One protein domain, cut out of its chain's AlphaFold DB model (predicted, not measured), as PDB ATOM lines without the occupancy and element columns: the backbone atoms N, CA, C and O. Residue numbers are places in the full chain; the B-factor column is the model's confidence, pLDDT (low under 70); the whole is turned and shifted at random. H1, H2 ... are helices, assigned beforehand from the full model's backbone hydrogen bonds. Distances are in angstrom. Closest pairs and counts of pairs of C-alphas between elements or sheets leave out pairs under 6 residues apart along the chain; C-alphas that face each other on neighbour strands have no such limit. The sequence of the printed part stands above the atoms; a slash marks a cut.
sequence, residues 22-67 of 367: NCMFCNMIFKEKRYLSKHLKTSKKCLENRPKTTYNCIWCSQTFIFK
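This is residues 22 to 67 of the 367 residues of an uncharacterized protein of viral metagenome (UniProt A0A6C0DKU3). This is a domain with little regular structure: a loop, residues 22 to 32, leads into helix H1, short H2 follows, and residues 49 to 67 run out and fold back as a narrow loop at the other end. The printed part has 46 residues, with two named helices in the order H1, H2 and no named strand; its class is all helix, with only 15 residues in named elements. It is loose, with a radius of gyration of the C-alphas of 13.1 A, a rod of 42 by 19 by 12 A.

H1, residues 33 to 42, and H2, residues 44 to 48, only just touch, with 3 pairs of C-alphas within 8 A, and only at the corner by their tight link; the closest C-alphas are those of Leu 40 and Cys 46, 6.1 A apart. In both helices every O i to N i+4 pair is within hydrogen-bond range. Residues 55 to 56 pair with residues 63 to 64, antiparallel.

H1 begins at C-alpha 33 (-10.819, -34.264, 30.166) and is 14.4 A long. H2 is 6.1 A long and ends at C-alpha 48 (-27.781, -45.903, 32.992).

The C-alphas farthest apart, of Lys 31 and Trp 59, are 41.8 A apart. The printed part has no cut. Residues 48 to 53 have pLDDT under 70.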
ATOM      1  N   ASN A  22     -11.726 -37.836  37.136       84.19
ATOM      2  CA  ASN A  22     -12.515 -38.978  37.614       84.19
ATOM      3  C   ASN A  22     -13.988 -38.962  37.129       84.19
ATOM      4  O   ASN A  22     -14.660 -37.928  37.120       84.19
ATOM      5  N   CYS A  23     -14.522 -40.129  36.759       82.88
ATOM      6  CA  CYS A  23     -15.935 -40.338  36.451       82.88
ATOM      7  C   CYS A  23     -16.769 -40.642  37.707       82.88
ATOM      8  O   CYS A  23     -16.828 -41.785  38.155       82.88
ATOM      9  N   MET A  24     -17.535 -39.656  38.182       78.56
ATOM     10  CA  MET A  24     -18.440 -39.754  39.346       78.56
ATOM     11  C   MET A  24     -19.483 -40.898  39.325       78.56
ATOM     12  O   MET A  24     -20.096 -41.171  40.349       78.56
ATOM     13  N   PHE A  25     -19.706 -41.569  38.186       78.81
ATOM     14  CA  PHE A  25     -20.678 -42.669  38.045       78.81
ATOM     15  C   PHE A  25     -20.049 -44.072  38.089       78.81
ATOM     16  O   PHE A  25     -20.763 -45.073  38.157       78.81
ATOM     17  N   CYS A  26     -18.721 -44.186  37.994       85.50
ATOM     18  CA  CYS A  26     -18.039 -45.488  38.057       85.50
ATOM     19  C   CYS A  26     -16.614 -45.452  38.633       85.50
ATOM     20  O   CYS A  26     -15.953 -46.488  38.641       85.50
ATOM     21  N   ASN A  27     -16.167 -44.288  39.108       81.88
ATOM     22  CA  ASN A  27     -14.861 -43.995  39.697       81.88
ATOM     23  C   ASN A  27     -13.645 -44.334  38.810       81.88
ATOM     24  O   ASN A  27     -12.554 -44.598  39.308       81.88
ATOM     25  N   MET A  28     -13.829 -44.319  37.485       83.00
ATOM     26  CA  MET A  28     -12.738 -44.464  36.518       83.00
ATOM     27  C   MET A  28     -11.975 -43.148  36.349       83.00
ATOM     28  O   MET A  28     -12.573 -42.119  36.027       83.00
ATOM     29  N   ILE A  29     -10.654 -43.215  36.504       86.50
ATOM     30  CA  ILE A  29      -9.725 -42.088  36.376       86.50
ATOM     31  C   ILE A  29      -9.228 -41.961  34.929       86.50
ATOM     32  O   ILE A  29      -8.861 -42.952  34.293       86.50
ATOM     33  N   PHE A  30      -9.184 -40.731  34.414       87.19
ATOM     34  CA  PHE A  30      -8.693 -40.406  33.075       87.19
ATOM     35  C   PHE A  30      -7.606 -39.331  33.127       87.19
ATOM     36  O   PHE A  30      -7.770 -38.303  33.774       87.19
ATOM     37  N   LYS A  31      -6.536 -39.524  32.348       84.31
ATOM     38  CA  LYS A  31      -5.420 -38.565  32.236       84.31
ATOM     39  C   LYS A  31      -5.785 -37.246  31.546       84.31
ATOM     40  O   LYS A  31      -5.034 -36.288  31.616       84.31
ATOM     41  N   GLU A  32      -6.918 -37.192  30.842       84.50
ATOM     42  CA  GLU A  32      -7.374 -35.975  30.169       84.50
ATOM     43  C   GLU A  32      -8.902 -35.867  30.135       84.50
ATOM     44  O   GLU A  32      -9.619 -36.843  29.867       84.50
ATOM     45  N   LYS A  33      -9.396 -34.630  30.248       84.56
ATOM     46  CA  LYS A  33     -10.819 -34.264  30.166       84.56
ATOM     47  C   LYS A  33     -11.521 -34.797  28.912       84.56
ATOM     48  O   LYS A  33     -12.702 -35.147  28.974       84.56
ATOM     49  N   ARG A  34     -10.817 -34.905  27.772       82.94
ATOM     50  CA  ARG A  34     -11.379 -35.452  26.518       82.94
ATOM     51  C   ARG A  34     -11.771 -36.927  26.643       82.94
ATOM     52  O   ARG A  34     -12.804 -37.327  26.106       82.94
ATOM     53  N   TYR A  35     -10.995 -37.720  27.385       84.88
ATOM     54  CA  TYR A  35     -11.268 -39.142  27.586       84.88
ATOM     55  C   TYR A  35     -12.396 -39.356  28.592       84.88
ATOM     56  O   TYR A  35     -13.301 -40.135  28.291       84.88
ATOM     57  N   LEU A  36     -12.431 -38.590  29.691       84.44
ATOM     58  CA  LEU A  36     -13.586 -38.573  30.598       84.44
ATOM     59  C   LEU A  36     -14.872 -38.177  29.850       84.44
ATOM     60  O   LEU A  36     -15.890 -38.855  29.964       84.44
ATOM     61  N   SER A  37     -14.828 -37.123  29.027       81.50
ATOM     62  CA  SER A  37     -15.983 -36.664  28.240       81.50
ATOM     63  C   SER A  37     -16.479 -37.724  27.246       81.50
ATOM     64  O   SER A  37     -17.685 -37.954  27.141       81.50
ATOM     65  N   LYS A  38     -15.569 -38.435  26.559       83.31
ATOM     66  CA  LYS A  38     -15.932 -39.568  25.691       83.31
ATOM     67  C   LYS A  38     -16.532 -40.722  26.500       83.31
ATOM     68  O   LYS A  38     -17.590 -41.227  26.139       83.31
ATOM     69  N   HIS A  39     -15.913 -41.090  27.618       84.19
ATOM     70  CA  HIS A  39     -16.392 -42.145  28.509       84.19
ATOM     71  C   HIS A  39     -17.806 -41.861  29.049       84.19
ATOM     72  O   HIS A  39     -18.669 -42.732  28.968       84.19
ATOM     73  N   LEU A  40     -18.084 -40.632  29.499       77.44
ATOM     74  CA  LEU A  40     -19.416 -40.188  29.942       77.44
ATOM     75  C   LEU A  40     -20.482 -40.208  28.831       77.44
ATOM     76  O   LEU A  40     -21.674 -40.149  29.138       77.44
ATOM     77  N   LYS A  41     -20.074 -40.266  27.556       76.31
ATOM     78  CA  LYS A  41     -20.962 -40.413  26.393       76.31
ATOM     79  C   LYS A  41     -21.128 -41.864  25.929       76.31
ATOM     80  O   LYS A  41     -22.143 -42.159  25.317       76.31
ATOM     81  N   THR A  42     -20.171 -42.766  26.174       76.31
ATOM     82  CA  THR A  42     -20.189 -44.130  25.588       76.31
ATOM     83  C   THR A  42     -20.268 -45.275  26.601       76.31
ATOM     84  O   THR A  42     -20.555 -46.406  26.218       76.31
ATOM     85  N   SER A  43     -19.992 -45.033  27.884       78.12
ATOM     86  CA  SER A  43     -19.997 -46.069  28.923       78.12
ATOM     87  C   SER A  43     -21.423 -46.397  29.371       78.12
ATOM     88  O   SER A  43     -22.044 -45.592  30.064       78.12
ATOM     89  N   LYS A  44     -21.937 -47.590  29.027       71.38
ATOM     90  CA  LYS A  44     -23.295 -48.050  29.408       71.38
ATOM     91  C   LYS A  44     -23.575 -47.877  30.908       71.38
ATOM     92  O   LYS A  44     -24.547 -47.223  31.271       71.38
ATOM     93  N   LYS A  45     -22.634 -48.304  31.763       71.81
ATOM     94  CA  LYS A  45     -22.696 -48.153  33.231       71.81
ATOM     95  C   LYS A  45     -22.884 -46.697  33.691       71.81
ATOM     96  O   LYS A  45     -23.492 -46.460  34.727       71.81
ATOM     97  N   CYS A  46     -22.379 -45.715  32.942       75.50
ATOM     98  CA  CYS A  46     -22.554 -44.292  33.262       75.50
ATOM     99  C   CYS A  46     -23.814 -43.697  32.617       75.50
ATOM    100  O   CYS A  46     -24.406 -42.784  33.176       75.50
ATOM    101  N   LEU A  47     -24.232 -44.213  31.458       71.38
ATOM    102  CA  LEU A  47     -25.449 -43.800  30.748       71.38
ATOM    103  C   LEU A  47     -26.737 -44.286  31.433       71.38
ATOM    104  O   LEU A  47     -27.782 -43.655  31.285       71.38
ATOM    105  N   GLU A  48     -26.675 -45.394  32.170       67.81
ATOM    106  CA  GLU A  48     -27.781 -45.903  32.992       67.81
ATOM    107  C   GLU A  48     -27.959 -45.094  34.285       67.81
ATOM    108  O   GLU A  48     -29.084 -44.765  34.645       67.81
ATOM    109  N   ASN A  49     -26.854 -44.704  34.931       66.19
ATOM    110  CA  ASN A  49     -26.845 -43.989  36.215       66.19
ATOM    111  C   ASN A  49     -26.877 -42.450  36.090       66.19
ATOM    112  O   ASN A  49     -26.706 -41.741  37.080       66.19
ATOM    113  N   ARG A  50     -27.080 -41.914  34.880       67.31
ATOM    114  CA  ARG A  50     -27.152 -40.472  34.604       67.31
ATOM    115  C   ARG A  50     -28.580 -40.076  34.199       67.31
ATOM    116  O   ARG A  50     -29.180 -40.791  33.397       67.31
ATOM    117  N   PRO A  51     -29.112 -38.919  34.649       58.88
ATOM    118  CA  PRO A  51     -30.371 -38.391  34.126       58.88
ATOM    119  C   PRO A  51     -30.292 -38.217  32.602       58.88
ATOM    120  O   PRO A  51     -29.429 -37.503  32.079       58.88
ATOM    121  N   LYS A  52     -31.189 -38.901  31.888       66.38
ATOM    122  CA  LYS A  52     -31.237 -38.923  30.424       66.38
ATOM    123  C   LYS A  52     -31.984 -37.692  29.915       66.38
ATOM    124  O   LYS A  52     -33.205 -37.695  29.838       66.38
ATOM    125  N   THR A  53     -31.247 -36.653  29.530       68.00
ATOM    126  CA  THR A  53     -31.792 -35.587  28.677       68.00
ATOM    127  C   THR A  53     -32.007 -36.160  27.278       68.00
ATOM    128  O   THR A  53     -31.052 -36.260  26.505       68.00
ATOM    129  N   THR A  54     -33.226 -36.597  26.974       78.38
ATOM    130  CA  THR A  54     -33.590 -37.060  25.632       78.38
ATOM    131  C   THR A  54     -33.886 -35.881  24.708       78.38
ATOM    132  O   THR A  54     -34.292 -34.805  25.146       78.38
ATOM    133  N   TYR A  55     -33.669 -36.094  23.416       77.25
ATOM    134  CA  TYR A  55     -33.920 -35.140  22.346       77.25
ATOM    135  C   TYR A  55     -34.957 -35.758  21.414       77.25
ATOM    136  O   TYR A  55     -34.669 -36.761  20.769       77.25
ATOM    137  N   ASN A  56     -36.154 -35.184  21.356       79.44
ATOM    138  CA  ASN A  56     -37.259 -35.755  20.589       79.44
ATOM    139  C   ASN A  56     -37.409 -35.010  19.258       79.44
ATOM    140  O   ASN A  56     -37.326 -33.782  19.232       79.44
ATOM    141  N   CYS A  57     -37.660 -35.734  18.167       79.75
ATOM    142  CA  CYS A  57     -38.159 -35.116  16.943       79.75
ATOM    143  C   CYS A  57     -39.629 -34.735  17.142       79.75
ATOM    144  O   CYS A  57     -40.452 -35.595  17.455       79.75
ATOM    145  N   ILE A  58     -39.951 -33.457  16.938       72.81
ATOM    146  CA  ILE A  58     -41.303 -32.916  17.138       72.81
ATOM    147  C   ILE A  58     -42.327 -33.407  16.100       72.81
ATOM    148  O   ILE A  58     -43.520 -33.296  16.349       72.81
ATOM    149  N   TRP A  59     -41.877 -33.986  14.978       71.81
ATOM    150  CA  TRP A  59     -42.743 -34.421  13.873       71.81
ATOM    151  C   TRP A  59     -42.985 -35.934  13.803       71.81
ATOM    152  O   TRP A  59     -44.047 -36.358  13.363       71.81
ATOM    153  N   CYS A  60     -42.036 -36.769  14.245       77.94
ATOM    154  CA  CYS A  60     -42.182 -38.236  14.211       77.94
ATOM    155  C   CYS A  60     -42.023 -38.925  15.578       77.94
ATOM    156  O   CYS A  60     -41.913 -40.151  15.641       77.94
ATOM    157  N   SER A  61     -41.959 -38.158  16.671       74.88
ATOM    158  CA  SER A  61     -41.832 -38.643  18.059       74.88
ATOM    159  C   SER A  61     -40.606 -39.528  18.355       74.88
ATOM    160  O   SER A  61     -40.479 -40.080  19.449       74.88
ATOM    161  N   GLN A  62     -39.659 -39.644  17.415       79.19
ATOM    162  CA  GLN A  62     -38.421 -40.397  17.610       79.19
ATOM    163  C   GLN A  62     -37.556 -39.762  18.701       79.19
ATOM    164  O   GLN A  62     -37.329 -38.551  18.716       79.19
ATOM    165  N   THR A  63     -37.071 -40.603  19.614       81.81
ATOM    166  CA  THR A  63     -36.366 -40.200  20.837       81.81
ATOM    167  C   THR A  63     -34.877 -40.522  20.725       81.81
ATOM    168  O   THR A  63     -34.488 -41.686  20.626       81.81
ATOM    169  N   PHE A  64     -34.026 -39.499  20.790       82.06
ATOM    170  CA  PHE A  64     -32.571 -39.612  20.654       82.06
ATOM    171  C   PHE A  64     -31.856 -39.303  21.975       82.06
ATOM    172  O   PHE A  64     -32.261 -38.428  22.738       82.06
ATOM    173  N   ILE A  65     -30.746 -39.995  22.246       80.50
ATOM    174  CA  ILE A  65     -29.919 -39.763  23.448       80.50
ATOM    175  C   ILE A  65     -28.941 -38.590  23.233       80.50
ATOM    176  O   ILE A  65     -28.541 -37.924  24.188       80.50
ATOM    177  N   PHE A  66     -28.579 -38.298  21.979       79.62
ATOM    178  CA  PHE A  66     -27.628 -37.246  21.620       79.62
ATOM    179  C   PHE A  66     -28.223 -36.260  20.611       79.62
ATOM    180  O   PHE A  66     -28.823 -36.654  19.610       79.62
ATOM    181  N   LYS A  67     -27.968 -34.965  20.833       77.88
ATOM    182  CA  LYS A  67     -28.375 -33.870  19.936       77.88
ATOM    183  C   LYS A  67     -27.830 -34.035  18.510       77.88
ATOM    184  O   LYS A  67     -28.510 -33.690  17.550       77.88
TER     185      LYS A  67